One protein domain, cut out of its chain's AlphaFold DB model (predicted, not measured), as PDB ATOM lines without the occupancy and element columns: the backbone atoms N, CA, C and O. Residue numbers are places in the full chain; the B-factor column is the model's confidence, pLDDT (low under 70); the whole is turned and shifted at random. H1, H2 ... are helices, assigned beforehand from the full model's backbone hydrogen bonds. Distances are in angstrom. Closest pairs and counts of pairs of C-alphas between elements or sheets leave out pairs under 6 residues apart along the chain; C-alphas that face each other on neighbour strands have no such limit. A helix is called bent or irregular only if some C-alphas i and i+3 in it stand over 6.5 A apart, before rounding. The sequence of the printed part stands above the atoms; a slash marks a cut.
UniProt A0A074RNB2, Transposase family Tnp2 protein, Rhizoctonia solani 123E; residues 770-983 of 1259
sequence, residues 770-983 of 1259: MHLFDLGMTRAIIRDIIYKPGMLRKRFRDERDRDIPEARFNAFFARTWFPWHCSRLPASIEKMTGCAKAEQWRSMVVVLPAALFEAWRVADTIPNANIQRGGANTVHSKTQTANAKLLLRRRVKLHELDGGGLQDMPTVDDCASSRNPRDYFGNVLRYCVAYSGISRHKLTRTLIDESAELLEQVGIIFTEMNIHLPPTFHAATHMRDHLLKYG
ATOM      1  N   MET A 770      -3.237  30.625 -36.696       86.00
ATOM      2  CA  MET A 770      -3.036  32.052 -36.413       86.00
ATOM      3  C   MET A 770      -3.946  32.531 -35.266       86.00
ATOM      4  O   MET A 770      -3.474  33.158 -34.313       86.00
ATOM      5  N   HIS A 771      -5.238  32.194 -35.300       87.12
ATOM      6  CA  HIS A 771      -6.163  32.489 -34.204       87.12
ATOM      7  C   HIS A 771      -5.882  31.647 -32.951       87.12
ATOM      8  O   HIS A 771      -5.978  32.175 -31.842       87.12
ATOM      9  N   LEU A 772      -5.475  30.382 -33.102       91.38
ATOM     10  CA  LEU A 772      -5.116  29.514 -31.975       91.38
ATOM     11  C   LEU A 772      -3.853  29.997 -31.242       91.38
ATOM     12  O   LEU A 772      -3.877  30.172 -30.023       91.38
ATOM     13  N   PHE A 773      -2.749  30.208 -31.962       92.00
ATOM     14  CA  PHE A 773      -1.439  30.435 -31.352       92.00
ATOM     15  C   PHE A 773      -1.048  31.906 -31.256       92.00
ATOM     16  O   PHE A 773      -0.636  32.334 -30.180       92.00
ATOM     17  N   ASP A 774      -1.179  32.691 -32.328       89.06
ATOM     18  CA  ASP A 774      -0.693  34.076 -32.333       89.06
ATOM     19  C   ASP A 774      -1.661  34.983 -31.551       89.06
ATOM     20  O   ASP A 774      -1.273  35.656 -30.593       89.06
ATOM     21  N   LEU A 775      -2.950  34.963 -31.917       88.25
ATOM     22  CA  LEU A 775      -3.999  35.771 -31.275       88.25
ATOM     23  C   LEU A 775      -4.627  35.109 -30.034       88.25
ATOM     24  O   LEU A 775      -5.277  35.807 -29.246       88.25
ATOM     25  N   GLY A 776      -4.419  33.802 -29.854       91.56
ATOM     26  CA  GLY A 776      -4.876  32.999 -28.720       91.56
ATOM     27  C   GLY A 776      -3.778  32.788 -27.674       91.56
ATOM     28  O   GLY A 776      -3.603  33.624 -26.785       91.56
ATOM     29  N   MET A 777      -3.042  31.675 -27.756       94.62
ATOM     30  CA  MET A 777      -2.084  31.235 -26.728       94.62
ATOM     31  C   MET A 777      -0.967  32.249 -26.446       94.62
ATOM     32  O   MET A 777      -0.800  32.638 -25.295       94.62
ATOM     33  N   THR A 778      -0.234  32.731 -27.455       94.31
ATOM     34  CA  THR A 778       0.861  33.710 -27.286       94.31
ATOM     35  C   THR A 778       0.360  34.978 -26.604       94.31
ATOM     36  O   THR A 778       0.937  35.447 -25.617       94.31
ATOM     37  N   ARG A 779      -0.761  35.517 -27.096       92.31
ATOM     38  CA  ARG A 779      -1.433  36.676 -26.509       92.31
ATOM     39  C   ARG A 779      -1.831  36.415 -25.056       92.31
ATOM     40  O   ARG A 779      -1.551  37.261 -24.212       92.31
ATOM     41  N   ALA A 780      -2.435  35.267 -24.748       94.12
ATOM     42  CA  ALA A 780      -2.842  34.903 -23.391       94.12
ATOM     43  C   ALA A 780      -1.637  34.751 -22.445       94.12
ATOM     44  O   ALA A 780      -1.629  35.354 -21.371       94.12
ATOM     45  N   ILE A 781      -0.586  34.038 -22.866       95.56
ATOM     46  CA  ILE A 781       0.679  33.880 -22.132       95.56
ATOM     47  C   ILE A 781       1.246  35.249 -21.751       95.56
ATOM     48  O   ILE A 781       1.512  35.524 -20.582       95.56
ATOM     49  N   ILE A 782       1.400  36.143 -22.724       92.94
ATOM     50  CA  ILE A 782       2.155  37.381 -22.520       92.94
ATOM     51  C   ILE A 782       1.288  38.456 -21.855       92.94
ATOM     52  O   ILE A 782       1.733  39.108 -20.909       92.94
ATOM     53  N   ARG A 783       0.030  38.620 -22.282       91.56
ATOM     54  CA  ARG A 783      -0.892  39.635 -21.747       91.56
ATOM     55  C   ARG A 783      -1.536  39.209 -20.430       91.56
ATOM     56  O   ARG A 783      -1.560  39.999 -19.490       91.56
ATOM     57  N   ASP A 784      -2.107  38.009 -20.376       91.56
ATOM     58  CA  ASP A 784      -3.079  37.613 -19.346       91.56
ATOM     59  C   ASP A 784      -2.492  36.696 -18.260       91.56
ATOM     60  O   ASP A 784      -3.017  36.685 -17.147       91.56
ATOM     61  N   ILE A 785      -1.380  36.007 -18.547       94.44
ATOM     62  CA  ILE A 785      -0.637  35.153 -17.602       94.44
ATOM     63  C   ILE A 785       0.610  35.883 -17.058       94.44
ATOM     64  O   ILE A 785       0.837  35.893 -15.849       94.44
ATOM     65  N   ILE A 786       1.393  36.564 -17.907       94.31
ATOM     66  CA  ILE A 786       2.613  37.287 -17.493       94.31
ATOM     67  C   ILE A 786       2.321  38.743 -17.094       94.31
ATOM     68  O   ILE A 786       2.557  39.134 -15.945       94.31
ATOM     69  N   TYR A 787       1.834  39.575 -18.022       92.81
ATOM     70  CA  TYR A 787       1.809  41.028 -17.820       92.81
ATOM     71  C   TYR A 787       0.741  41.494 -16.825       92.81
ATOM     72  O   TYR A 787       1.080  42.061 -15.783       92.81
ATOM     73  N   LYS A 788      -0.551  41.237 -17.090       91.25
ATOM     74  CA  LYS A 788      -1.636  41.705 -16.207       91.25
ATOM     75  C   LYS A 788      -1.511  41.156 -14.776       91.25
ATOM     76  O   LYS A 788      -1.606  41.973 -13.863       91.25
ATOM     77  N   PRO A 789      -1.193  39.868 -14.514       91.44
ATOM     78  CA  PRO A 789      -0.935  39.385 -13.151       91.44
ATOM     79  C   PRO A 789       0.336  39.965 -12.516       91.44
ATOM     80  O   PRO A 789       0.561  39.797 -11.317       91.44
ATOM     81  N   GLY A 790       1.168  40.682 -13.275       92.25
ATOM     82  CA  GLY A 790       2.318  41.413 -12.758       92.25
ATOM     83  C   GLY A 790       3.507  40.511 -12.456       92.25
ATOM     84  O   GLY A 790       4.086  40.610 -11.370       92.25
ATOM     85  N   MET A 791       3.850  39.612 -13.381       94.00
ATOM     86  CA  MET A 791       5.090  38.825 -13.343       94.00
ATOM     87  C   MET A 791       6.314  39.617 -13.834       94.00
ATOM     88  O   MET A 791       7.435  39.167 -13.643       94.00
ATOM     89  N   LEU A 792       6.129  40.808 -14.418       93.12
ATOM     90  CA  LEU A 792       7.226  41.713 -14.805       93.12
ATOM     91  C   LEU A 792       7.470  42.869 -13.805       93.12
ATOM     92  O   LEU A 792       8.257  43.777 -14.073       93.12
ATOM     93  N   ARG A 793       6.807  42.840 -12.640       89.44
ATOM     94  CA  ARG A 793       6.961  43.843 -11.567       89.44
ATOM     95  C   ARG A 793       8.321  43.736 -10.868       89.44
ATOM     96  O   ARG A 793       9.020  42.738 -11.028       89.44
ATOM     97  N   LYS A 794       8.646  44.743 -10.041       86.06
ATOM     98  CA  LYS A 794       9.851  44.746  -9.197       86.06
ATOM     99  C   LYS A 794       9.998  43.423  -8.430       86.06
ATOM    100  O   LYS A 794       9.042  42.982  -7.788       86.06
ATOM    101  N   ARG A 795      11.191  42.823  -8.470       81.56
ATOM    102  CA  ARG A 795      11.578  41.656  -7.654       81.56
ATOM    103  C   ARG A 795      11.780  42.045  -6.190       81.56
ATOM    104  O   ARG A 795      11.401  41.295  -5.294       81.56
ATOM    105  N   PHE A 796      12.344  43.231  -5.973       79.25
ATOM    106  CA  PHE A 796      12.747  43.763  -4.670       79.25
ATOM    107  C   PHE A 796      12.170  45.167  -4.468       79.25
ATOM    108  O   PHE A 796      11.921  45.881  -5.441       79.25
ATOM    109  N   ARG A 797      11.980  45.579  -3.209       76.44
ATOM    110  CA  ARG A 797      11.393  46.882  -2.848       76.44
ATOM    111  C   ARG A 797      12.124  48.054  -3.515       76.44
ATOM    112  O   ARG A 797      11.486  48.898  -4.143       76.44
ATOM    113  N   ASP A 798      13.450  48.032  -3.443       81.31
ATOM    114  CA  ASP A 798      14.332  49.146  -3.815       81.31
ATOM    115  C   ASP A 798      15.049  48.916  -5.165       81.31
ATOM    116  O   ASP A 798      16.062  49.537  -5.482       81.31
ATOM    117  N   GLU A 799      14.511  48.015  -6.000       84.06
ATOM    118  CA  GLU A 799      15.023  47.744  -7.348       84.06
ATOM    119  C   GLU A 799      14.890  48.990  -8.246       84.06
ATOM    120  O   GLU A 799      13.792  49.531  -8.417       84.06
ATOM    121  N   ARG A 800      16.007  49.459  -8.823       87.31
ATOM    122  CA  ARG A 800      16.056  50.680  -9.652       87.31
ATOM    123  C   ARG A 800      15.196  50.520 -10.903       87.31
ATOM    124  O   ARG A 800      15.183  49.455 -11.513       87.31
ATOM    125  N   ASP A 801      14.560  51.600 -11.353       86.50
ATOM    126  CA  ASP A 801      13.487  51.498 -12.355       86.50
ATOM    127  C   ASP A 801      13.918  50.931 -13.718       86.50
ATOM    128  O   ASP A 801      13.126  50.270 -14.381       86.50
ATOM    129  N   ARG A 802      15.190  51.097 -14.104       86.56
ATOM    130  CA  ARG A 802      15.760  50.490 -15.322       86.56
ATOM    131  C   ARG A 802      16.033  48.981 -15.206       86.56
ATOM    132  O   ARG A 802      16.150  48.311 -16.225       86.56
ATOM    133  N   ASP A 803      16.192  48.472 -13.984       87.44
ATOM    134  CA  ASP A 803      16.565  47.079 -13.713       87.44
ATOM    135  C   ASP A 803      15.319  46.189 -13.496       87.44
ATOM    136  O   ASP A 803      15.428  44.962 -13.547       87.44
ATOM    137  N   ILE A 804      14.132  46.792 -13.304       91.75
ATOM    138  CA  ILE A 804      12.826  46.110 -13.217       91.75
ATOM    139  C   ILE A 804      12.646  45.169 -14.424       91.75
ATOM    140  O   ILE A 804      12.940  45.585 -15.550       91.75
ATOM    141  N   PRO A 805      12.101  43.946 -14.250       93.69
ATOM    142  CA  PRO A 805      11.874  43.024 -15.362       93.69
ATOM    143  C   PRO A 805      11.112  43.633 -16.547       93.69
ATOM    144  O   PRO A 805      11.521  43.428 -17.684       93.69
ATOM    145  N   GLU A 806      10.065  44.432 -16.318       93.75
ATOM    146  CA  GLU A 806       9.343  45.137 -17.388       93.75
ATOM    147  C   GLU A 806      10.221  46.137 -18.157       93.75
ATOM    148  O   GLU A 806      10.165  46.193 -19.387       93.75
ATOM    149  N   ALA A 807      11.061  46.906 -17.462       93.38
ATOM    150  CA  ALA A 807      11.967  47.854 -18.107       93.38
ATOM    151  C   ALA A 807      13.027  47.127 -18.946       93.38
ATOM    152  O   ALA A 807      13.281  47.524 -20.083       93.38
ATOM    153  N   ARG A 808      13.581  46.020 -18.433       94.44
ATOM    154  CA  ARG A 808      14.546  45.171 -19.152       94.44
ATOM    155  C   ARG A 808      13.916  44.453 -20.350       94.44
ATOM    156  O   ARG A 808      14.528  44.423 -21.414       94.44
ATOM    157  N   PHE A 809      12.677  43.973 -20.216       94.00
ATOM    158  CA  PHE A 809      11.869  43.413 -21.308       94.00
ATOM    159  C   PHE A 809      11.654  44.456 -22.414       94.00
ATOM    160  O   PHE A 809      12.052  44.245 -23.557       94.00
ATOM    161  N   ASN A 810      11.120  45.635 -22.076       93.44
ATOM    162  CA  ASN A 810      10.900  46.722 -23.035       93.44
ATOM    163  C   ASN A 810      12.220  47.186 -23.692       93.44
ATOM    164  O   ASN A 810      12.266  47.398 -24.903       93.44
ATOM    165  N   ALA A 811      13.318  47.266 -22.930       93.25
ATOM    166  CA  ALA A 811      14.651  47.592 -23.442       93.25
ATOM    167  C   ALA A 811      15.276  46.485 -24.314       93.25
ATOM    168  O   ALA A 811      16.190  46.770 -25.089       93.25
ATOM    169  N   PHE A 812      14.817  45.233 -24.215       93.62
ATOM    170  CA  PHE A 812      15.175  44.162 -25.148       93.62
ATOM    171  C   PHE A 812      14.468  44.373 -26.492       93.62
ATOM    172  O   PHE A 812      15.119  44.403 -27.537       93.62
ATOM    173  N   PHE A 813      13.159  44.632 -26.487       89.88
ATOM    174  CA  PHE A 813      12.417  44.906 -27.724       89.88
ATOM    175  C   PHE A 813      12.857  46.196 -28.419       89.88
ATOM    176  O   PHE A 813      12.991  46.205 -29.638       89.88
ATOM    177  N   ALA A 814      13.156  47.257 -27.664       90.12
ATOM    178  CA  ALA A 814      13.596  48.534 -28.223       90.12
ATOM    179  C   ALA A 814      14.958  48.470 -28.947       90.12
ATOM    180  O   ALA A 814      15.196  49.284 -29.840       90.12
ATOM    181  N   ARG A 815      15.843  47.526 -28.580       91.25
ATOM    182  CA  ARG A 815      17.156  47.331 -29.229       91.25
ATOM    183  C   ARG A 815      17.192  46.196 -30.257       91.25
ATOM    184  O   ARG A 815      18.095  46.173 -31.088       91.25
ATOM    185  N   THR A 816      16.214  45.290 -30.233       92.12
ATOM    186  CA  THR A 816      16.140  44.169 -31.180       92.12
ATOM    187  C   THR A 816      15.800  44.670 -32.585       92.12
ATOM    188  O   THR A 816      14.731  45.229 -32.833       92.12
ATOM    189  N   TRP A 817      16.713  44.445 -33.525       91.25
ATOM    190  CA  TRP A 817      16.510  44.687 -34.947       91.25
ATOM    191  C   TRP A 817      15.706  43.541 -35.564       91.25
ATOM    192  O   TRP A 817      16.037  42.373 -35.364       91.25
ATOM    193  N   PHE A 818      14.689  43.875 -36.357       86.50
ATOM    194  CA  PHE A 818      13.890  42.919 -37.128       86.50
ATOM    195  C   PHE A 818      14.070  43.161 -38.639       86.50
ATOM    196  O   PHE A 818      14.204  44.324 -39.042       86.50
ATOM    197  N   PRO A 819      14.031  42.107 -39.481       81.56
ATOM    198  CA  PRO A 819      14.062  42.238 -40.937       81.56
ATOM    199  C   PRO A 819      12.952  43.140 -41.492       81.56
ATOM    200  O   PRO A 819      11.850  43.194 -40.954       81.56
ATOM    201  N   TRP A 820      13.222  43.800 -42.625       71.88
ATOM    202  CA  TRP A 820      12.300  44.748 -43.278       71.88
ATOM    203  C   TRP A 820      10.862  44.237 -43.493       71.88
ATOM    204  O   TRP A 820       9.935  45.043 -43.452       71.88
ATOM    205  N   HIS A 821      10.677  42.938 -43.740       68.44
ATOM    206  CA  HIS A 821       9.364  42.343 -44.012       68.44
ATOM    207  C   HIS A 821       8.580  41.945 -42.749       68.44
ATOM    208  O   HIS A 821       7.429  41.547 -42.881       68.44
ATOM    209  N   CYS A 822       9.172  42.037 -41.554       72.94
ATOM    210  CA  CYS A 822       8.504  41.712 -40.295       72.94
ATOM    211  C   CYS A 822       7.826  42.953 -39.693       72.94
ATOM    212  O   CYS A 822       8.459  44.000 -39.518       72.94
ATOM    213  N   SER A 823       6.559  42.829 -39.290       68.75
ATOM    214  CA  SER A 823       5.858  43.852 -38.507       68.75
ATOM    215  C   SER A 823       6.634  44.210 -37.236       68.75
ATOM    216  O   SER A 823       6.808  43.390 -36.335       68.75
ATOM    217  N   ARG A 824       7.044  45.481 -37.134       69.88
ATOM    218  CA  ARG A 824       7.699  46.048 -35.946       69.88
ATOM    219  C   ARG A 824       6.874  45.797 -34.686       69.88
ATOM    220  O   ARG A 824       5.672  46.065 -34.670       69.88
ATOM    221  N   LEU A 825       7.526  45.357 -33.616       79.62
ATOM    222  CA  LEU A 825       6.888  45.195 -32.312       79.62
ATOM    223  C   LEU A 825       6.675  46.565 -31.632       79.62
ATOM    224  O   LEU A 825       7.511  47.459 -31.792       79.62
ATOM    225  N   PRO A 826       5.574  46.768 -30.879       76.75
ATOM    226  CA  PRO A 826       5.372  47.980 -30.087       76.75
ATOM    227  C   PRO A 826       6.505  48.213 -29.079       76.75
ATOM    228  O   PRO A 826       6.965  47.282 -28.424       76.75
ATOM    229  N   ALA A 827       6.907  49.474 -28.898       73.44
ATOM    230  CA  ALA A 827       8.035  49.861 -28.038       73.44
ATOM    231  C   ALA A 827       7.826  49.625 -26.521       73.44
ATOM    232  O   ALA A 827       8.730  49.891 -25.733       73.44
ATOM    233  N   SER A 828       6.647  49.157 -26.099       82.81
ATOM    234  CA  SER A 828       6.416  48.625 -24.753       82.81
ATOM    235  C   SER A 828       5.343  47.534 -24.759       82.81
ATOM    236  O   SER A 828       4.396  47.580 -25.552       82.81
ATOM    237  N   ILE A 829       5.468  46.577 -23.835       82.75
ATOM    238  CA  ILE A 829       4.493  45.497 -23.629       82.75
ATOM    239  C   ILE A 829       3.087  46.037 -23.321       82.75
ATOM    240  O   ILE A 829       2.107  45.518 -23.846       82.75
ATOM    241  N   GLU A 830       2.982  47.134 -22.565       82.62
ATOM    242  CA  GLU A 830       1.719  47.826 -22.280       82.62
ATOM    243  C   GLU A 830       0.942  48.147 -23.570       82.62
ATOM    244  O   GLU A 830      -0.209  47.731 -23.726       82.62
ATOM    245  N   LYS A 831       1.591  48.820 -24.532       78.88
ATOM    246  CA  LYS A 831       0.986  49.218 -25.815       78.88
ATOM    247  C   LYS A 831       0.581  48.010 -26.660       78.88
ATOM    248  O   LYS A 831      -0.419  48.058 -27.375       78.88
ATOM    249  N   MET A 832       1.325  46.913 -26.546       73.00
ATOM    250  CA  MET A 832       1.030  45.653 -27.227       73.00
ATOM    251  C   MET A 832      -0.274  45.000 -26.728       73.00
ATOM    252  O   MET A 832      -0.969  44.352 -27.510       73.00
ATOM    253  N   THR A 833      -0.668  45.217 -25.464       68.38
ATOM    254  CA  THR A 833      -1.881  44.598 -24.890       68.38
ATOM    255  C   THR A 833      -3.199  45.035 -25.541       68.38
ATOM    256  O   THR A 833      -4.185  44.293 -25.453       68.38
ATOM    257  N   GLY A 834      -3.219  46.212 -26.181       62.81
ATOM    258  CA  GLY A 834      -4.411  46.816 -26.778       62.81
ATOM    259  C   GLY A 834      -4.784  46.226 -28.139       62.81
ATOM    260  O   GLY A 834      -5.854  45.633 -28.278       62.81
ATOM    261  N   CYS A 835      -3.916  46.401 -29.145       64.81
ATOM    262  CA  CYS A 835      -4.251  46.167 -30.561       64.81
ATOM    263  C   CYS A 835      -3.118  45.526 -31.396       64.81
ATOM    264  O   CYS A 835      -3.039  45.767 -32.600       64.81
ATOM    265  N   ALA A 836      -2.216  44.738 -30.796       80.31
ATOM    266  CA  ALA A 836      -1.150  44.084 -31.565       80.31
ATOM    267  C   ALA A 836      -1.687  43.010 -32.538       80.31
ATOM    268  O   ALA A 836      -2.509  42.169 -32.165       80.31
ATOM    269  N   LYS A 837      -1.194  43.060 -33.783       80.50
ATOM    270  CA  LYS A 837      -1.537  42.199 -34.932       80.50
ATOM    271  C   LYS A 837      -0.959  40.784 -34.744       80.50
ATOM    272  O   LYS A 837       0.087  40.649 -34.115       80.50
ATOM    273  N   ALA A 838      -1.567  39.749 -35.339       82.25
ATOM    274  CA  ALA A 838      -1.099  38.352 -35.248       82.25
ATOM    275  C   ALA A 838       0.410  38.202 -35.540       82.25
ATOM    276  O   ALA A 838       1.166  37.674 -34.728       82.25
ATOM    277  N   GLU A 839       0.873  38.815 -36.631       79.94
ATOM    278  CA  GLU A 839       2.284  38.840 -37.036       79.94
ATOM    279  C   GLU A 839       3.240  39.384 -35.953       79.94
ATOM    280  O   GLU A 839       4.384  38.937 -35.860       79.94
ATOM    281  N   GLN A 840       2.792  40.330 -35.118       85.81
ATOM    282  CA  GLN A 840       3.593  40.874 -34.016       85.81
ATOM    283  C   GLN A 840       3.701  39.865 -32.861       85.81
ATOM    284  O   GLN A 840       4.772  39.725 -32.278       85.81
ATOM    285  N   TRP A 841       2.639  39.113 -32.561       88.12
ATOM    286  CA  TRP A 841       2.707  38.022 -31.582       88.12
ATOM    287  C   TRP A 841       3.657  36.918 -32.073       88.12
ATOM    288  O   TRP A 841       4.615  36.600 -31.371       88.12
ATOM    289  N   ARG A 842       3.501  36.454 -33.320       86.25
ATOM    290  CA  ARG A 842       4.409  35.495 -33.983       86.25
ATOM    291  C   ARG A 842       5.876  35.927 -33.949       86.25
ATOM    292  O   ARG A 842       6.742  35.173 -33.512       86.25
ATOM    293  N   SER A 843       6.158  37.159 -34.379       87.00
ATOM    294  CA  SER A 843       7.525  37.703 -34.419       87.00
ATOM    295  C   SER A 843       8.138  37.850 -33.024       87.00
ATOM    296  O   SER A 843       9.359  37.826 -32.880       87.00
ATOM    297  N   MET A 844       7.308  37.978 -31.986       88.38
ATOM    298  CA  MET A 844       7.757  37.999 -30.602       88.38
ATOM    299  C   MET A 844       8.055  36.598 -30.050       88.38
ATOM    300  O   MET A 844       9.049  36.480 -29.342       88.38
ATOM    301  N   VAL A 845       7.284  35.545 -30.378       91.31
ATOM    302  CA  VAL A 845       7.567  34.156 -29.921       91.31
ATOM    303  C   VAL A 845       9.005  33.747 -30.244       91.31
ATOM    304  O   VAL A 845       9.686  33.164 -29.405       91.31
ATOM    305  N   VAL A 846       9.492  34.124 -31.430       90.62
ATOM    306  CA  VAL A 846      10.861  33.859 -31.902       90.62
ATOM    307  C   VAL A 846      11.939  34.399 -30.946       90.62
ATOM    308  O   VAL A 846      12.957  33.740 -30.750       90.62
ATOM    309  N   VAL A 847      11.714  35.554 -30.310       92.81
ATOM    310  CA  VAL A 847      12.681  36.203 -29.397       92.81
ATOM    311  C   VAL A 847      12.303  36.096 -27.910       92.81
ATOM    312  O   VAL A 847      13.068  36.513 -27.037       92.81
ATOM    313  N   LEU A 848      11.129  35.534 -27.602       93.88
ATOM    314  CA  LEU A 848      10.531  35.512 -26.265       93.88
ATOM    315  C   LEU A 848      11.398  34.822 -25.192       93.88
ATOM    316  O   LEU A 848      11.463  35.372 -24.088       93.88
ATOM    317  N   PRO A 849      12.113  33.704 -25.462       95.25
ATOM    318  CA  PRO A 849      13.014  33.101 -24.478       95.25
ATOM    319  C   PRO A 849      14.115  34.066 -24.017       95.25
ATOM    320  O   PRO A 849      14.303  34.262 -22.819       95.25
ATOM    321  N   ALA A 850      14.788  34.749 -24.948       95.75
ATOM    322  CA  ALA A 850      15.831  35.713 -24.599       95.75
ATOM    323  C   ALA A 850      15.258  36.965 -23.913       95.75
ATOM    324  O   ALA A 850      15.844  37.451 -22.945       95.75
ATOM    325  N   ALA A 851      14.090  37.450 -24.349       95.25
ATOM    326  CA  ALA A 851      13.432  38.609 -23.747       95.25
ATOM    327  C   ALA A 851      12.973  38.355 -22.297       95.25
ATOM    328  O   ALA A 851      13.139  39.222 -21.438       95.25
ATOM    329  N   LEU A 852      12.423  37.170 -21.998       95.88
ATOM    330  CA  LEU A 852      12.012  36.792 -20.639       95.88
ATOM    331  C   LEU A 852      13.199  36.435 -19.740       95.88
ATOM    332  O   LEU A 852      13.178  36.768 -18.555       95.88
ATOM    333  N   PHE A 853      14.254  35.825 -20.286       95.44
ATOM    334  CA  PHE A 853      15.506  35.640 -19.554       95.44
ATOM    335  C   PHE A 853      16.127  36.991 -19.184       95.44
ATOM    336  O   PHE A 853      16.428  37.217 -18.015       95.44
ATOM    337  N   GLU A 854      16.235  37.927 -20.132       95.31
ATOM    338  CA  GLU A 854      16.723  39.283 -19.859       95.31
ATOM    339  C   GLU A 854      15.840  40.027 -18.849       95.31
ATOM    340  O   GLU A 854      16.363  40.731 -17.990       95.31
ATOM    341  N   ALA A 855      14.519  39.838 -18.879       94.88
ATOM    342  CA  ALA A 855      13.626  40.402 -17.872       94.88
ATOM    343  C   ALA A 855      13.894  39.830 -16.466       94.88
ATOM    344  O   ALA A 855      14.110  40.583 -15.510       94.88
ATOM    345  N   TRP A 856      13.879  38.502 -16.316       93.81
ATOM    346  CA  TRP A 856      13.843  37.846 -15.006       93.81
ATOM    347  C   TRP A 856      15.209  37.548 -14.378       93.81
ATOM    348  O   TRP A 856      15.272  37.496 -13.145       93.81
ATOM    349  N   ARG A 857      16.293  37.410 -15.155       91.06
ATOM    350  CA  ARG A 857      17.609  37.005 -14.630       91.06
ATOM    351  C   ARG A 857      18.202  37.980 -13.611       91.06
ATOM    352  O   ARG A 857      18.084  39.200 -13.752       91.06
ATOM    353  N   VAL A 858      18.907  37.431 -12.628       88.25
ATOM    354  CA  VAL A 858      19.787  38.153 -11.701       88.25
ATOM    355  C   VAL A 858      21.197  37.624 -11.952       88.25
ATOM    356  O   VAL A 858      21.426  36.421 -11.864       88.25
ATOM    357  N   ALA A 859      22.116  38.509 -12.352       87.06
ATOM    358  CA  ALA A 859      23.306  38.110 -13.109       87.06
ATOM    359  C   ALA A 859      22.909  37.211 -14.304       87.06
ATOM    360  O   ALA A 859      22.141  37.657 -15.162       87.06
ATOM    361  N   ASP A 860      23.376  35.963 -14.344       89.69
ATOM    362  CA  ASP A 860      23.211  35.056 -15.488       89.69
ATOM    363  C   ASP A 860      22.242  33.883 -15.226       89.69
ATOM    364  O   ASP A 860      22.134  32.988 -16.058       89.69
ATOM    365  N   THR A 861      21.497  33.883 -14.112       89.69
ATOM    366  CA  THR A 861      20.492  32.842 -13.796       89.69
ATOM    367  C   THR A 861      19.138  33.418 -13.401       89.69
ATOM    368  O   THR A 861      19.020  34.589 -13.031       89.69
ATOM    369  N   ILE A 862      18.079  32.607 -13.494       89.56
ATOM    370  CA  ILE A 862      16.729  33.018 -13.079       89.56
ATOM    371  C   ILE A 862      16.537  32.665 -11.592       89.56
ATOM    372  O   ILE A 862      16.599  31.485 -11.242       89.56
ATOM    373  N   PRO A 863      16.283  33.633 -10.690       87.00
ATOM    374  CA  PRO A 863      16.208  33.359  -9.255       87.00
ATOM    375  C   PRO A 863      15.033  32.429  -8.916       87.00
ATOM    376  O   PRO A 863      13.907  32.654  -9.359       87.00
ATOM    377  N   ASN A 864      15.282  31.403  -8.095       86.56
ATOM    378  CA  ASN A 864      14.251  30.477  -7.609       86.56
ATOM    379  C   ASN A 864      13.480  31.076  -6.419       86.56
ATOM    380  O   ASN A 864      13.561  30.581  -5.296       86.56
ATOM    381  N   ALA A 865      12.798  32.198  -6.653       85.06
ATOM    382  CA  ALA A 865      12.105  32.968  -5.625       85.06
ATOM    383  C   ALA A 865      10.814  33.594  -6.170       85.06
ATOM    384  O   ALA A 865      10.768  34.092  -7.293       85.06
ATOM    385  N   ASN A 866       9.762  33.610  -5.350       88.06
ATOM    386  CA  ASN A 866       8.477  34.202  -5.718       88.06
ATOM    387  C   ASN A 866       8.574  35.733  -5.853       88.06
ATOM    388  O   ASN A 866       8.958  36.419  -4.906       88.06
ATOM    389  N   ILE A 867       8.138  36.287  -6.990       87.94
ATOM    390  CA  ILE A 867       7.996  37.740  -7.159       87.94
ATOM    391  C   ILE A 867       6.895  38.231  -6.217       87.94
ATOM    392  O   ILE A 867       5.749  37.772  -6.294       87.94
ATOM    393  N   GLN A 868       7.222  39.197  -5.356       82.94
ATOM    394  CA  GLN A 868       6.311  39.723  -4.335       82.94
ATOM    395  C   GLN A 868       4.946  40.125  -4.930       82.94
ATOM    396  O   GLN A 868       4.854  40.631  -6.056       82.94
ATOM    397  N   ARG A 869       3.854  39.876  -4.192       81.31
ATOM    398  CA  ARG A 869       2.526  40.393  -4.561       81.31
ATOM    399  C   ARG A 869       2.488  41.895  -4.252       81.31
ATOM    400  O   ARG A 869       3.042  42.344  -3.255       81.31
ATOM    401  N   GLY A 870       1.854  42.683  -5.117       77.19
ATOM    402  CA  GLY A 870       1.625  44.101  -4.829       77.19
ATOM    403  C   GLY A 870       0.443  44.296  -3.879       77.19
ATOM    404  O   GLY A 870      -0.404  43.418  -3.770       77.19
ATOM    405  N   GLY A 871       0.345  45.471  -3.252       82.00
ATOM    406  CA  GLY A 871      -0.799  45.804  -2.397       82.00
ATOM    407  C   GLY A 871      -2.149  45.657  -3.117       82.00
ATOM    408  O   GLY A 871      -2.250  45.917  -4.323       82.00
ATOM    409  N   ALA A 872      -3.184  45.279  -2.359       81.44
ATOM    410  CA  ALA A 872      -4.498  44.848  -2.857       81.44
ATOM    411  C   ALA A 872      -5.177  45.826  -3.839       81.44
ATOM    412  O   ALA A 872      -5.872  45.418  -4.767       81.44
ATOM    413  N   ASN A 873      -4.934  47.131  -3.685       85.00
ATOM    414  CA  ASN A 873      -5.505  48.155  -4.561       85.00
ATOM    415  C   ASN A 873      -4.871  48.217  -5.967       85.00
ATOM    416  O   ASN A 873      -5.468  48.820  -6.863       85.00
ATOM    417  N   THR A 874      -3.703  47.597  -6.183       86.75
ATOM    418  CA  THR A 874      -3.000  47.616  -7.479       86.75
ATOM    419  C   THR A 874      -3.709  46.761  -8.532       86.75
ATOM    420  O   THR A 874      -4.234  45.694  -8.220       86.75
ATOM    421  N   VAL A 875      -3.685  47.207  -9.798       87.75
ATOM    422  CA  VAL A 875      -4.353  46.533 -10.933       87.75
ATOM    423  C   VAL A 875      -3.990  45.048 -10.992       87.75
ATOM    424  O   VAL A 875      -4.878  44.201 -11.014       87.75
ATOM    425  N   HIS A 876      -2.698  44.725 -10.891       89.19
ATOM    426  CA  HIS A 876      -2.220  43.343 -10.907       89.19
ATOM    427  C   HIS A 876      -2.788  42.478  -9.773       89.19
ATOM    428  O   HIS A 876      -3.077  41.308  -9.998       89.19
ATOM    429  N   SER A 877      -2.974  43.029  -8.565       87.62
ATOM    430  CA  SER A 877      -3.584  42.278  -7.458       87.62
ATOM    431  C   SER A 877      -5.055  41.984  -7.746       87.62
ATOM    432  O   SER A 877      -5.510  40.870  -7.516       87.62
ATOM    433  N   LYS A 878      -5.780  42.951  -8.323       91.19
ATOM    434  CA  LYS A 878      -7.175  42.768  -8.746       91.19
ATOM    435  C   LYS A 878      -7.292  41.720  -9.858       91.19
ATOM    436  O   LYS A 878      -8.189  40.888  -9.797       91.19
ATOM    437  N   THR A 879      -6.358  41.691 -10.815       91.19
ATOM    438  CA  THR A 879      -6.277  40.615 -11.821       91.19
ATOM    439  C   THR A 879      -5.966  39.256 -11.191       91.19
ATOM    440  O   THR A 879      -6.622  38.284 -11.542       91.19
ATOM    441  N   GLN A 880      -5.023  39.165 -10.243       90.75
ATOM    442  CA  GLN A 880      -4.732  37.905  -9.543       90.75
ATOM    443  C   GLN A 880      -5.985  37.350  -8.846       90.75
ATOM    444  O   GLN A 880      -6.334  36.193  -9.062       90.75
ATOM    445  N   THR A 881      -6.710  38.180  -8.087       91.25
ATOM    446  CA  THR A 881      -7.962  37.775  -7.424       91.25
ATOM    447  C   THR A 881      -9.069  37.421  -8.423       91.25
ATOM    448  O   THR A 881      -9.813  36.472  -8.187       91.25
ATOM    449  N   ALA A 882      -9.186  38.135  -9.548       92.81
ATOM    450  CA  ALA A 882     -10.157  37.806 -10.593       92.81
ATOM    451  C   ALA A 882      -9.856  36.446 -11.247       92.81
ATOM    452  O   ALA A 882     -10.754  35.614 -11.362       92.81
ATOM    453  N   ASN A 883      -8.595  36.181 -11.603       93.19
ATOM    454  CA  ASN A 883      -8.177  34.904 -12.185       93.19
ATOM    455  C   ASN A 883      -8.377  33.739 -11.196       93.19
ATOM    456  O   ASN A 883      -8.874  32.692 -11.600       93.19
ATOM    457  N   ALA A 884      -8.067  33.932  -9.907       94.12
ATOM    458  CA  ALA A 884      -8.312  32.929  -8.865       94.12
ATOM    459  C   ALA A 884      -9.814  32.625  -8.696       94.12
ATOM    460  O   ALA A 884     -10.198  31.464  -8.616       94.12
ATOM    461  N   LYS A 885     -10.688  33.645  -8.736       95.19
ATOM    462  CA  LYS A 885     -12.152  33.453  -8.723       95.19
ATOM    463  C   LYS A 885     -12.677  32.724  -9.968       95.19
ATOM    464  O   LYS A 885     -13.613  31.939  -9.854       95.19
ATOM    465  N   LEU A 886     -12.095  32.969 -11.144       93.75
ATOM    466  CA  LEU A 886     -12.441  32.236 -12.368       93.75
ATOM    467  C   LEU A 886     -11.992  30.768 -12.300       93.75
ATOM    468  O   LEU A 886     -12.753  29.889 -12.696       93.75
ATOM    469  N   LEU A 887     -10.800  30.491 -11.758       95.31
ATOM    470  CA  LEU A 887     -10.324  29.122 -11.533       95.31
ATOM    471  C   LEU A 887     -11.199  28.382 -10.509       95.31
ATOM    472  O   LEU A 887     -11.606  27.252 -10.764       95.31
ATOM    473  N   LEU A 888     -11.563  29.048  -9.408       96.25
ATOM    474  CA  LEU A 888     -12.440  28.498  -8.374       96.25
ATOM    475  C   LEU A 888     -13.797  28.057  -8.938       96.25
ATOM    476  O   LEU A 888     -14.253  26.964  -8.628       96.25
ATOM    477  N   ARG A 889     -14.418  28.855  -9.820       94.56
ATOM    478  CA  ARG A 889     -15.690  28.486 -10.475       94.56
ATOM    479  C   ARG A 889     -15.608  27.166 -11.251       94.56
ATOM    480  O   ARG A 889     -16.598  26.446 -11.296       94.56
ATOM    481  N   ARG A 890     -14.451  26.839 -11.840       94.88
ATOM    482  CA  ARG A 890     -14.220  25.535 -12.484       94.88
ATOM    483  C   ARG A 890     -13.915  24.436 -11.472       94.88
ATOM    484  O   ARG A 890     -14.450  23.347 -11.614       94.88
ATOM    485  N   ARG A 891     -13.114  24.720 -10.440       95.44
ATOM    486  CA  ARG A 891     -12.769  23.728  -9.409       95.44
ATOM    487  C   ARG A 891     -13.945  23.322  -8.523       95.44
ATOM    488  O   ARG A 891     -13.993  22.168  -8.132       95.44
ATOM    489  N   VAL A 892     -14.912  24.206  -8.274       95.62
ATOM    490  CA  VAL A 892     -16.185  23.843  -7.621       95.62
ATOM    491  C   VAL A 892     -16.937  22.803  -8.456       95.62
ATOM    492  O   VAL A 892     -17.238  21.731  -7.948       95.62
ATOM    493  N   LYS A 893     -17.127  23.049  -9.759       95.06
ATOM    494  CA  LYS A 893     -17.758  22.070 -10.659       95.06
ATOM    495  C   LYS A 893     -16.972  20.770 -10.805       95.06
ATOM    496  O   LYS A 893     -17.562  19.709 -10.940       95.06
ATOM    497  N   LEU A 894     -15.642  20.847 -10.795       94.94
ATOM    498  CA  LEU A 894     -14.779  19.669 -10.835       94.94
ATOM    499  C   LEU A 894     -14.931  18.825  -9.562       94.94
ATOM    500  O   LEU A 894     -15.027  17.609  -9.641       94.94
ATOM    501  N   HIS A 895     -15.012  19.479  -8.403       94.94
ATOM    502  CA  HIS A 895     -15.269  18.845  -7.109       94.94
ATOM    503  C   HIS A 895     -16.653  18.190  -7.058       94.94
ATOM    504  O   HIS A 895     -16.783  17.072  -6.573       94.94
ATOM    505  N   GLU A 896     -17.673  18.849  -7.613       94.12
ATOM    506  CA  GLU A 896     -19.017  18.286  -7.796       94.12
ATOM    507  C   GLU A 896     -18.998  17.060  -8.734       94.12
ATOM    508  O   GLU A 896     -19.586  16.030  -8.404       94.12
ATOM    509  N   LEU A 897     -18.273  17.137  -9.859       92.88
ATOM    510  CA  LEU A 897     -18.105  16.052 -10.840       92.88
ATOM    511  C   LEU A 897     -17.361  14.834 -10.261       92.88
ATOM    512  O   LEU A 897     -17.753  13.697 -10.515       92.88
ATOM    513  N   ASP A 898     -16.321  15.071  -9.460       94.12
ATOM    514  CA  ASP A 898     -15.536  14.037  -8.774       94.12
ATOM    515  C   ASP A 898     -16.235  13.498  -7.498       94.12
ATOM    516  O   ASP A 898     -15.700  12.622  -6.816       94.12
ATOM    517  N   GLY A 899     -17.440  13.987  -7.167       93.00
ATOM    518  CA  GLY A 899     -18.247  13.518  -6.032       93.00
ATOM    519  C   GLY A 899     -17.744  13.968  -4.652       93.00
ATOM    520  O   GLY A 899     -17.981  13.286  -3.652       93.00
ATOM    521  N   GLY A 900     -17.022  15.088  -4.592       91.12
ATOM    522  CA  GLY A 900     -16.368  15.611  -3.395       91.12
ATOM    523  C   GLY A 900     -17.323  16.080  -2.288       91.12
ATOM    524  O   GLY A 900     -18.415  16.593  -2.530       91.12
ATOM    525  N   GLY A 901     -16.894  15.923  -1.032       90.69
ATOM    526  CA  GLY A 901     -17.672  16.313   0.149       90.69
ATOM    527  C   GLY A 901     -17.616  17.813   0.465       90.69
ATOM    528  O   GLY A 901     -16.669  18.507   0.098       90.69
ATOM    529  N   LEU A 902     -18.610  18.316   1.206       86.81
ATOM    530  CA  LEU A 902     -18.718  19.743   1.559       86.81
ATOM    531  C   LEU A 902     -17.534  20.267   2.392       86.81
ATOM    532  O   LEU A 902     -17.206  21.447   2.297       86.81
ATOM    533  N   GLN A 903     -16.894  19.416   3.199       84.44
ATOM    534  CA  GLN A 903     -15.737  19.799   4.018       84.44
ATOM    535  C   GLN A 903     -14.440  20.013   3.220       84.44
ATOM    536  O   GLN A 903     -13.540  20.685   3.714       84.44
ATOM    537  N   ASP A 904     -14.356  19.470   2.001       87.38
ATOM    538  CA  ASP A 904     -13.157  19.494   1.152       87.38
ATOM    539  C   ASP A 904     -13.285  20.507  -0.011       87.38
ATOM    540  O   ASP A 904     -12.496  20.489  -0.953       87.38
ATOM    541  N   MET A 905     -14.301  21.377   0.034       91.31
ATOM    542  CA  MET A 905     -14.605  22.360  -1.014       91.31
ATOM    543  C   MET A 905     -13.434  23.332  -1.265       91.31
ATOM    544  O   MET A 905     -12.927  23.930  -0.312       91.31
ATOM    545  N   PRO A 906     -13.040  23.574  -2.532       93.06
ATOM    546  CA  PRO A 906     -11.910  24.442  -2.855       93.06
ATOM    547  C   PRO A 906     -12.174  25.907  -2.481       93.06
ATOM    548  O   PRO A 906     -13.289  26.413  -2.620       93.06
ATOM    549  N   THR A 907     -11.128  26.629  -2.072       93.25
ATOM    550  CA  THR A 907     -11.199  28.059  -1.733       93.25
ATOM    551  C   THR A 907     -10.520  28.956  -2.780       93.25
ATOM    552  O   THR A 907      -9.890  28.503  -3.740       93.25
ATOM    553  N   VAL A 908     -10.634  30.279  -2.601       91.00
ATOM    554  CA  VAL A 908      -9.935  31.269  -3.444       91.00
ATOM    555  C   VAL A 908      -8.412  31.186  -3.270       91.00
ATOM    556  O   VAL A 908      -7.687  31.433  -4.235       91.00
ATOM    557  N   ASP A 909      -7.927  30.819  -2.081       88.69
ATOM    558  CA  ASP A 909      -6.490  30.738  -1.794       88.69
ATOM    559  C   ASP A 909      -5.864  29.461  -2.382       88.69
ATOM    560  O   ASP A 909      -4.756  29.523  -2.919       88.69
ATOM    561  N   ASP A 910      -6.608  28.348  -2.444       89.44
ATOM    562  CA  ASP A 910      -6.207  27.134  -3.186       89.44
ATOM    563  C   ASP A 910      -6.125  27.370  -4.703       89.44
ATOM    564  O   ASP A 910      -5.477  26.622  -5.437       89.44
ATOM    565  N   CYS A 911      -6.774  28.436  -5.179       93.31
ATOM    566  CA  CYS A 911      -6.743  28.906  -6.560       93.31
ATOM    567  C   CYS A 911      -5.707  30.025  -6.794       93.31
ATOM    568  O   CYS A 911      -5.682  30.633  -7.868       93.31
ATOM    569  N   ALA A 912      -4.844  30.325  -5.815       89.38
ATOM    570  CA  ALA A 912      -3.799  31.332  -5.961       89.38
ATOM    571  C   ALA A 912      -2.632  30.814  -6.821       89.38
ATOM    572  O   ALA A 912      -2.014  29.792  -6.523       89.38
ATOM    573  N   SER A 913      -2.289  31.564  -7.870       91.19
ATOM    574  CA  SER A 913      -1.217  31.219  -8.813       91.19
ATOM    575  C   SER A 913       0.194  31.286  -8.224       91.19
ATOM    576  O   SER A 913       0.485  32.147  -7.372       91.19
ATOM    577  N   SER A 914       1.082  30.418  -8.740       89.62
ATOM    578  CA  SER A 914       2.537  30.488  -8.512       89.62
ATOM    579  C   SER A 914       3.080  31.867  -8.906       89.62
ATOM    580  O   SER A 914       2.562  32.541  -9.804       89.62
ATOM    581  N   ARG A 915       4.143  32.307  -8.226       91.50
ATOM    582  CA  ARG A 915       4.826  33.592  -8.450       91.50
ATOM    583  C   ARG A 915       6.315  33.419  -8.777       91.50
ATOM    584  O   ARG A 915       7.020  34.424  -8.869       91.50
ATOM    585  N   ASN A 916       6.797  32.190  -8.960       91.50
ATOM    586  CA  ASN A 916       8.198  31.883  -9.247       91.50
ATOM    587  C   ASN A 916       8.480  32.069 -10.751       91.50
ATOM    588  O   ASN A 916       7.890  31.353 -11.561       91.50
ATOM    589  N   PRO A 917       9.366  32.991 -11.177       92.19
ATOM    590  CA  PRO A 917       9.597  33.248 -12.597       92.19
ATOM    591  C   PRO A 917      10.214  32.046 -13.326       92.19
ATOM    592  O   PRO A 917      10.091  31.958 -14.545       92.19
ATOM    593  N   ARG A 918      10.835  31.099 -12.606       90.25
ATOM    594  CA  ARG A 918      11.382  29.866 -13.192       90.25
ATOM    595  C   ARG A 918      10.302  28.957 -13.773       90.25
ATOM    596  O   ARG A 918      10.508  28.427 -14.861       90.25
ATOM    597  N   ASP A 919       9.167  28.815 -13.091       90.62
ATOM    598  CA  ASP A 919       8.055  27.964 -13.534       90.62
ATOM    599  C   ASP A 919       7.484  28.506 -14.859       90.62
ATOM    600  O   ASP A 919       7.390  27.794 -15.861       90.62
ATOM    601  N   TYR A 920       7.212  29.818 -14.890       94.44
ATOM    602  CA  TYR A 920       6.737  30.529 -16.080       94.44
ATOM    603  C   TYR A 920       7.770  30.470 -17.210       94.44
ATOM    604  O   TYR A 920       7.398  30.208 -18.349       94.44
ATOM    605  N   PHE A 921       9.058  30.678 -16.921       94.88
ATOM    606  CA  PHE A 921      10.107  30.594 -17.934       94.88
ATOM    607  C   PHE A 921      10.192  29.199 -18.558       94.88
ATOM    608  O   PHE A 921      10.202  29.085 -19.781       94.88
ATOM    609  N   GLY A 922      10.194  28.141 -17.741       92.94
ATOM    610  CA  GLY A 922      10.234  26.763 -18.227       92.94
ATOM    611  C   GLY A 922       9.031  26.421 -19.104       92.94
ATOM    612  O   GLY A 922       9.202  25.848 -20.179       92.94
ATOM    613  N   ASN A 923       7.822  26.829 -18.703       94.44
ATOM    614  CA  ASN A 923       6.627  26.517 -19.484       94.44
ATOM    615  C   ASN A 923       6.486  27.378 -20.755       94.44
ATOM    616  O   ASN A 923       6.028  26.893 -21.787       94.44
ATOM    617  N   VAL A 924       6.948  28.631 -20.734       95.94
ATOM    618  CA  VAL A 924       6.996  29.465 -21.947       95.94
ATOM    619  C   VAL A 924       8.090  29.003 -22.906       95.94
ATOM    620  O   VAL A 924       7.866  29.012 -24.114       95.94
ATOM    621  N   LEU A 925       9.237  28.539 -22.403       95.81
ATOM    622  CA  LEU A 925      10.258  27.894 -23.228       95.81
ATOM    623  C   LEU A 925       9.684  26.651 -23.919       95.81
ATOM    624  O   LEU A 925       9.841  26.516 -25.129       95.81
ATOM    625  N   ARG A 926       8.942  25.807 -23.188       95.00
ATOM    626  CA  ARG A 926       8.233  24.646 -23.747       95.00
ATOM    627  C   ARG A 926       7.265  25.038 -24.862       95.00
ATOM    628  O   ARG A 926       7.351  24.480 -25.954       95.00
ATOM    629  N   TYR A 927       6.437  26.060 -24.639       96.25
ATOM    630  CA  TYR A 927       5.560  26.609 -25.674       96.25
ATOM    631  C   TYR A 927       6.334  27.103 -26.909       96.25
ATOM    632  O   TYR A 927       5.955  26.800 -28.039       96.25
ATOM    633  N   CYS A 928       7.452  27.813 -26.716       95.62
ATOM    634  CA  CYS A 928       8.285  28.297 -27.820       95.62
ATOM    635  C   CYS A 928       8.927  27.148 -28.616       95.62
ATOM    636  O   CYS A 928       9.021  27.246 -29.838       95.62
ATOM    637  N   VAL A 929       9.346  26.064 -27.948       94.12
ATOM    638  CA  VAL A 929       9.899  24.855 -28.584       94.12
ATOM    639  C   VAL A 929       8.822  24.131 -29.397       94.12
ATOM    640  O   VAL A 929       9.048  23.858 -30.576       94.12
ATOM    641  N   ALA A 930       7.641  23.902 -28.813       94.31
ATOM    642  CA  ALA A 930       6.506  23.252 -29.472       94.31
ATOM    643  C   ALA A 930       6.019  24.037 -30.703       94.31
ATOM    644  O   ALA A 930       5.920  23.494 -31.806       94.31
ATOM    645  N   TYR A 931       5.826  25.355 -30.552       93.19
ATOM    646  CA  TYR A 931       5.504  26.256 -31.661       93.19
ATOM    647  C   TYR A 931       6.587  26.213 -32.753       93.19
ATOM    648  O   TYR A 931       6.276  26.244 -33.941       93.19
ATOM    649  N   SER A 932       7.868  26.072 -32.385       90.50
ATOM    650  CA  SER A 932       8.992  25.907 -33.324       90.50
ATOM    651  C   SER A 932       9.078  24.521 -33.991       90.50
ATOM    652  O   SER A 932       9.970  24.288 -34.809       90.50
ATOM    653  N   GLY A 933       8.183  23.586 -33.658       89.62
ATOM    654  CA  GLY A 933       7.958  22.364 -34.430       89.62
ATOM    655  C   GLY A 933       6.837  22.529 -35.442       89.62
ATOM    656  O   GLY A 933       7.079  22.473 -36.641       89.62
ATOM    657  N   ILE A 934       5.635  22.828 -34.955       88.62
ATOM    658  CA  ILE A 934       4.421  22.942 -35.780       88.62
ATOM    659  C   ILE A 934       4.460  24.102 -36.794       88.62
ATOM    660  O   ILE A 934       3.780  24.044 -37.812       88.62
ATOM    661  N   SER A 935       5.266  25.147 -36.552       85.06
ATOM    662  CA  SER A 935       5.488  26.258 -37.503       85.06
ATOM    663  C   SER A 935       6.565  25.972 -38.562       85.06
ATOM    664  O   SER A 935       7.090  26.906 -39.174       85.06
ATOM    665  N   ARG A 936       6.927  24.701 -38.783       83.75
ATOM    666  CA  ARG A 936       7.846  24.289 -39.853       83.75
ATOM    667  C   ARG A 936       7.093  23.954 -41.141       83.75
ATOM    668  O   ARG A 936       5.950  23.515 -41.129       83.75
ATOM    669  N   HIS A 937       7.777  24.196 -42.253       76.06
ATOM    670  CA  HIS A 937       7.311  23.976 -43.623       76.06
ATOM    671  C   HIS A 937       7.277  22.486 -43.989       76.06
ATOM    672  O   HIS A 937       6.251  21.978 -44.440       76.06
ATOM    673  N   LYS A 938       8.398  21.788 -43.750       82.19
ATOM    674  CA  LYS A 938       8.459  20.325 -43.725       82.19
ATOM    675  C   LYS A 938       8.245  19.851 -42.284       82.19
ATOM    676  O   LYS A 938       8.887  20.359 -41.362       82.19
ATOM    677  N   LEU A 939       7.329  18.905 -42.117       87.75
ATOM    678  CA  LEU A 939       6.990  18.203 -40.887       87.75
ATOM    679  C   LEU A 939       7.299  16.713 -41.066       87.75
ATOM    680  O   LEU A 939       7.221  16.194 -42.175       87.75
ATOM    681  N   THR A 940       7.609  16.032 -39.969       92.44
ATOM    682  CA  THR A 940       7.646  14.564 -39.888       92.44
ATOM    683  C   THR A 940       6.656  14.129 -38.807       92.44
ATOM    684  O   THR A 940       6.229  14.963 -38.000       92.44
ATOM    685  N   ARG A 941       6.277  12.850 -38.752       93.00
ATOM    686  CA  ARG A 941       5.374  12.350 -37.701       93.00
ATOM    687  C   ARG A 941       6.028  12.490 -36.325       93.00
ATOM    688  O   ARG A 941       5.435  13.123 -35.461       93.00
ATOM    689  N   THR A 942       7.289  12.066 -36.179       94.06
ATOM    690  CA  THR A 942       8.096  12.238 -34.954       94.06
ATOM    691  C   THR A 942       8.099  13.694 -34.472       94.06
ATOM    692  O   THR A 942       7.874  13.978 -33.299       94.06
ATOM    693  N   LEU A 943       8.292  14.643 -35.395       92.19
ATOM    694  CA  LEU A 943       8.286  16.083 -35.125       92.19
ATOM    695  C   LEU A 943       6.900  16.604 -34.702       92.19
ATOM    696  O   LEU A 943       6.824  17.506 -33.864       92.19
ATOM    697  N   ILE A 944       5.814  16.070 -35.266       94.12
ATOM    698  CA  ILE A 944       4.439  16.403 -34.866       94.12
ATOM    699  C   ILE A 944       4.151  15.854 -33.465       94.12
ATOM    700  O   ILE A 944       3.715  16.627 -32.614       94.12
ATOM    701  N   ASP A 945       4.459  14.579 -33.216       93.44
ATOM    702  CA  ASP A 945       4.243  13.894 -31.937       93.44
ATOM    703  C   ASP A 945       5.010  14.600 -30.794       93.44
ATOM    704  O   ASP A 945       4.377  15.089 -29.856       93.44
ATOM    705  N   GLU A 946       6.329  14.830 -30.939       92.62
ATOM    706  CA  GLU A 946       7.143  15.632 -29.996       92.62
ATOM    707  C   GLU A 946       6.506  16.998 -29.685       92.62
ATOM    708  O   GLU A 946       6.570  17.513 -28.567       92.62
ATOM    709  N   SER A 947       5.949  17.652 -30.706       94.00
ATOM    710  CA  SER A 947       5.435  19.015 -30.566       94.00
ATOM    711  C   SER A 947       4.036  19.042 -29.946       94.00
ATOM    712  O   SER A 947       3.705  20.027 -29.286       94.00
ATOM    713  N   ALA A 948       3.243  17.979 -30.113       94.19
ATOM    714  CA  ALA A 948       1.950  17.794 -29.461       94.19
ATOM    715  C   ALA A 948       2.123  17.507 -27.960       94.19
ATOM    716  O   ALA A 948       1.569  18.248 -27.146       94.19
ATOM    717  N   GLU A 949       2.997  16.560 -27.589       93.81
ATOM    718  CA  GLU A 949       3.352  16.272 -26.186       93.81
ATOM    719  C   GLU A 949       3.744  17.553 -25.428       93.81
ATOM    720  O   GLU A 949       3.305  17.812 -24.303       93.81
ATOM    721  N   LEU A 950       4.556  18.410 -26.059       94.44
ATOM    722  CA  LEU A 950       4.992  19.666 -25.456       94.44
ATOM    723  C   LEU A 950       3.868  20.714 -25.335       94.44
ATOM    724  O   LEU A 950       3.961  21.562 -24.446       94.44
ATOM    725  N   LEU A 951       2.817  20.678 -26.165       95.69
ATOM    726  CA  LEU A 951       1.625  21.530 -26.007       95.69
ATOM    727  C   LEU A 951       0.722  21.040 -24.867       95.69
ATOM    728  O   LEU A 951       0.266  21.856 -24.065       95.69
ATOM    729  N   GLU A 952       0.524  19.727 -24.743       95.31
ATOM    730  CA  GLU A 952      -0.209  19.104 -23.630       95.31
ATOM    731  C   GLU A 952       0.444  19.441 -22.286       95.31
ATOM    732  O   GLU A 952      -0.187  20.009 -21.389       95.31
ATOM    733  N   GLN A 953       1.760  19.233 -22.189       94.50
ATOM    734  CA  GLN A 953       2.565  19.601 -21.023       94.50
ATOM    735  C   GLN A 953       2.534  21.114 -20.718       94.50
ATOM    736  O   GLN A 953       2.685  21.499 -19.557       94.50
ATOM    737  N   VAL A 954       2.303  21.990 -21.711       95.94
ATOM    738  CA  VAL A 954       2.070  23.429 -21.464       95.94
ATOM    739  C   VAL A 954       0.741  23.677 -20.753       95.94
ATOM    740  O   VAL A 954       0.701  24.525 -19.859       95.94
ATOM    741  N   GLY A 955      -0.315  22.940 -21.103       95.88
ATOM    742  CA  GLY A 955      -1.597  22.969 -20.398       95.88
ATOM    743  C   GLY A 955      -1.470  22.475 -18.956       95.88
ATOM    744  O   GLY A 955      -1.702  23.248 -18.025       95.88
ATOM    745  N   ILE A 956      -1.004  21.230 -18.788       95.38
ATOM    746  CA  ILE A 956      -0.840  20.539 -17.493       95.38
ATOM    747  C   ILE A 956      -0.050  21.393 -16.490       95.38
ATOM    748  O   ILE A 956      -0.504  21.655 -15.379       95.38
ATOM    749  N   ILE A 957       1.127  21.890 -16.877       94.06
ATOM    750  CA  ILE A 957       1.989  22.625 -15.940       94.06
ATOM    751  C   ILE A 957       1.400  24.000 -15.593       94.06
ATOM    752  O   ILE A 957       1.584  24.486 -14.478       94.06
ATOM    753  N   PHE A 958       0.624  24.628 -16.484       95.56
ATOM    754  CA  PHE A 958      -0.104  25.842 -16.115       95.56
ATOM    755  C   PHE A 958      -1.296  25.562 -15.176       95.56
ATOM    756  O   PHE A 958      -1.558  26.405 -14.313       95.56
ATOM    757  N   THR A 959      -1.971  24.406 -15.245       94.12
ATOM    758  CA  THR A 959      -2.975  24.033 -14.228       94.12
ATOM    759  C   THR A 959      -2.342  23.652 -12.884       94.12
ATOM    760  O   THR A 959      -2.840  24.127 -11.859       94.12
ATOM    761  N   GLU A 960      -1.195  22.955 -12.853       92.81
ATOM    762  CA  GLU A 960      -0.386  22.766 -11.626       92.81
ATOM    763  C   GLU A 960       0.011  24.113 -10.984       92.81
ATOM    764  O   GLU A 960      -0.001  24.270  -9.764       92.81
ATOM    765  N   MET A 961       0.337  25.122 -11.801       93.25
ATOM    766  CA  MET A 961       0.678  26.483 -11.355       93.25
ATOM    767  C   MET A 961      -0.534  27.329 -10.905       93.25
ATOM    768  O   MET A 961      -0.355  28.521 -10.616       93.25
ATOM    769  N   ASN A 962      -1.747  26.759 -10.848       95.12
ATOM    770  CA  ASN A 962      -3.012  27.455 -10.575       95.12
ATOM    771  C   ASN A 962      -3.290  28.625 -11.552       95.12
ATOM    772  O   ASN A 962      -3.715  29.713 -11.151       95.12
ATOM    773  N   ILE A 963      -3.041  28.432 -12.852       94.62
ATOM    774  CA  ILE A 963      -3.371  29.409 -13.899       94.62
ATOM    775  C   ILE A 963      -4.730  29.069 -14.528       94.62
ATOM    776  O   ILE A 963      -4.930  27.983 -15.061       94.62
ATOM    777  N   HIS A 964      -5.661  30.028 -14.538       93.62
ATOM    778  CA  HIS A 964      -6.899  29.902 -15.311       93.62
ATOM    779  C   HIS A 964      -6.609  30.012 -16.821       93.62
ATOM    780  O   HIS A 964      -6.396  31.116 -17.338       93.62
ATOM    781  N   LEU A 965      -6.645  28.885 -17.534       94.94
ATOM    782  CA  LEU A 965      -6.403  28.832 -18.978       94.94
ATOM    783  C   LEU A 965      -7.683  29.051 -19.814       94.94
ATOM    784  O   LEU A 965      -8.755  28.547 -19.461       94.94
ATOM    785  N   PRO A 966      -7.607  29.782 -20.942       92.56
ATOM    786  CA  PRO A 966      -8.673  29.801 -21.939       92.56
ATOM    787  C   PRO A 966      -8.758  28.475 -22.722       92.56
ATOM    788  O   PRO A 966      -7.735  27.805 -22.885       92.56
ATOM    789  N   PRO A 967      -9.927  28.133 -23.305       92.69
ATOM    790  CA  PRO A 967     -10.119  26.914 -24.104       92.69
ATOM    791  C   PRO A 967      -9.138  26.722 -25.273       92.69
ATOM    792  O   PRO A 967      -8.936  25.596 -25.715       92.69
ATOM    793  N   THR A 968      -8.460  27.779 -25.740       93.44
ATOM    794  CA  THR A 968      -7.410  27.678 -26.769       93.44
ATOM    795  C   THR A 968      -6.222  26.802 -26.359       93.44
ATOM    796  O   THR A 968      -5.527  26.309 -27.233       93.44
ATOM    797  N   PHE A 969      -5.968  26.589 -25.062       95.94
ATOM    798  CA  PHE A 969      -4.915  25.661 -24.620       95.94
ATOM    799  C   PHE A 969      -5.332  24.198 -24.801       95.94
ATOM    800  O   PHE A 969      -4.512  23.386 -25.208       95.94
ATOM    801  N   HIS A 970      -6.606  23.873 -24.567       95.38
ATOM    802  CA  HIS A 970      -7.143  22.543 -24.849       95.38
ATOM    803  C   HIS A 970      -7.292  22.317 -26.358       95.38
ATOM    804  O   HIS A 970      -6.848  21.297 -26.871       95.38
ATOM    805  N   ALA A 971      -7.804  23.302 -27.104       93.25
ATOM    806  CA  ALA A 971      -7.885  23.234 -28.565       93.25
ATOM    807  C   ALA A 971      -6.520  22.980 -29.242       93.25
ATOM    808  O   ALA A 971      -6.475  22.406 -30.323       93.25
ATOM    809  N   ALA A 972      -5.411  23.373 -28.606       95.12
ATOM    810  CA  ALA A 972      -4.067  23.116 -29.114       95.12
ATOM    811  C   ALA A 972      -3.622  21.646 -29.015       95.12
ATOM    812  O   ALA A 972      -2.720  21.258 -29.751       95.12
ATOM    813  N   THR A 973      -4.248  20.825 -28.166       95.25
ATOM    814  CA  THR A 973      -3.936  19.385 -28.053       95.25
ATOM    815  C   THR A 973      -4.410  18.603 -29.287       95.25
ATOM    816  O   THR A 973      -3.676  17.774 -29.814       95.25
ATOM    817  N   HIS A 974      -5.550  18.991 -29.873       93.50
ATOM    818  CA  HIS A 974      -6.083  18.442 -31.137       93.50
ATOM    819  C   HIS A 974      -5.249  18.800 -32.382       93.50
ATOM    820  O   HIS A 974      -5.508  18.302 -33.477       93.50
ATOM    821  N   MET A 975      -4.231  19.666 -32.265       92.19
ATOM    822  CA  MET A 975      -3.416  20.076 -33.419       92.19
ATOM    823  C   MET A 975      -2.643  18.925 -34.058       92.19
ATOM    824  O   MET A 975      -2.344  19.008 -35.248       92.19
ATOM    825  N   ARG A 976      -2.341  17.864 -33.302       93.25
ATOM    826  CA  ARG A 976      -1.674  16.660 -33.805       93.25
ATOM    827  C   ARG A 976      -2.369  16.113 -35.053       93.25
ATOM    828  O   ARG A 976      -1.759  16.006 -36.117       93.25
ATOM    829  N   ASP A 977      -3.663  15.842 -34.935       90.00
ATOM    830  CA  ASP A 977      -4.425  15.162 -35.978       90.00
ATOM    831  C   ASP A 977      -4.731  16.109 -37.144       90.00
ATOM    832  O   ASP A 977      -4.682  15.702 -38.304       90.00
ATOM    833  N   HIS A 978      -4.905  17.410 -36.872       89.94
ATOM    834  CA  HIS A 978      -4.983  18.427 -37.922       89.94
ATOM    835  C   HIS A 978      -3.698  18.525 -38.762       89.94
ATOM    836  O   HIS A 978      -3.804  18.697 -39.975       89.94
ATOM    837  N   LEU A 979      -2.507  18.392 -38.164       92.06
ATOM    838  CA  LEU A 979      -1.237  18.415 -38.907       92.06
ATOM    839  C   LEU A 979      -1.037  17.144 -39.742       92.06
ATOM    840  O   LEU A 979      -0.606  17.222 -40.891       92.06
ATOM    841  N   LEU A 980      -1.408  15.979 -39.203       91.75
ATOM    842  CA  LEU A 980      -1.395  14.717 -39.951       91.75
ATOM    843  C   LEU A 980      -2.394  14.731 -41.122       91.75
ATOM    844  O   LEU A 980      -2.102  14.175 -42.177       91.75
ATOM    845  N   LYS A 981      -3.556  15.376 -40.949       90.19
ATOM    846  CA  LYS A 981      -4.635  15.433 -41.947       90.19
ATOM    847  C   LYS A 981      -4.426  16.493 -43.033       90.19
ATOM    848  O   LYS A 981      -4.652  16.210 -44.208       90.19
ATOM    849  N   TYR A 982      -3.993  17.700 -42.664       89.12
ATOM    850  CA  TYR A 982      -3.940  18.864 -43.562       89.12
ATOM    851  C   TYR A 982      -2.527  19.351 -43.915       89.12
ATOM    852  O   TYR A 982      -2.391  20.236 -44.760       89.12
ATOM    853  N   GLY A 983      -1.481  18.774 -43.318       89.38
ATOM    854  CA  GLY A 983      -0.094  19.167 -43.551       89.38
ATOM    855  C   GLY A 983       0.341  20.284 -42.605       89.38
ATOM    856  O   GLY A 983      -0.101  20.360 -41.459       89.38
TER     857      GLY A 983
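AT A GLANCE: This is residues 770 to 983 of the 1259 residues of the protein "Transposase family Tnp2 protein" of Rhizoctonia solani 123E (UniProt A0A074RNB2). At the core three helices, H5, H7 and H8, stand side by side in a row, with H2 crossing H5 at one end, small H10 at the other, and H1 over one face of the row together with short H4 and H9. The longest helix, H6, stands off to one side near H1, and long links run round the edges. The printed part has 214 residues, 126 of them in ten named helices, H1 to H10 in chain order; with no named strand, the class is all helix. The whole is compact, with a radius of gyration of the C-alphas of 18.2 A and spans of 59 by 52 by 32 A.

IN THESE COORDINATES: Find C-alpha 875 at (-4.353, 46.533, -10.933); from there H6 runs 33.4 A to residue 897. H1, residues 770 to 787, begins with C-alpha 770 at (-3.036, 32.052, -36.413) and spans 21.2 A; it is only just irregular, with C-alphas 775 and 778 6.6 A apart. H7 holds residues 917 to 934 over 25.9 A, and H8 residues 941 to 960 over 28.7 A. The shorter helices are H2, residues 805 to 815; H3, 829 to 835; H4, 838 to 845; H5, 848 to 856; H9, 968 to 971; and H10, 975 to 982, where C-alpha 982 is at (-3.940, 18.864, -43.562).

HOW THE PARTS SIT: Start at H6, which touches no helix but is near H1. H1 touches H4 at a steep tilt of 56 degrees, the closest C-alphas being Asp 774 and Ala 838, 5.2 A. H1 also touches H9, with residues 772 to 777 alone; Leu 772 and Thr 968 have the closest C-alphas, 6.0 A. H1 and H3 are close but not clearly touching, with the C-alphas of Arg 783 and Thr 833 closest at 6.0 A. H7 and H8 form a helical hairpin at a shallow tilt of 26 degrees, closest at C-alphas 930 and 947, 4.5 A. H5 touches H7, closest at C-alphas 849 and 925, 6.0 A, and H2, closest at C-alphas 805 and 855, 4.0 A. H8 touches H10 with residues 941 to 948 alone, closest at C-alphas 948 and 976, 5.8 A. Every O i to N i+4 pair is within hydrogen-bond range in H4, H5, H7, H8 and H10; the counts are 7 of 14 in H1, 6 of 7 in H2, 17 of 19 in H6 and 1 of 3 in H3, which has 2 of 4 O i to N i+3 pairs within range, and H9 is too short for an O i to N i+4 pair.

THE WHOLE: Look to Trp 820 and Gln 903 for the two C-alphas farthest apart, 60.4 A. The printed part has no cut, and the links H1 to H2, H2 to H3, H5 to H6 and H6 to H7 are long. The mean pLDDT of the printed part is 89.7; residues 821, 823 to 824 and 833 to 835 are under 70.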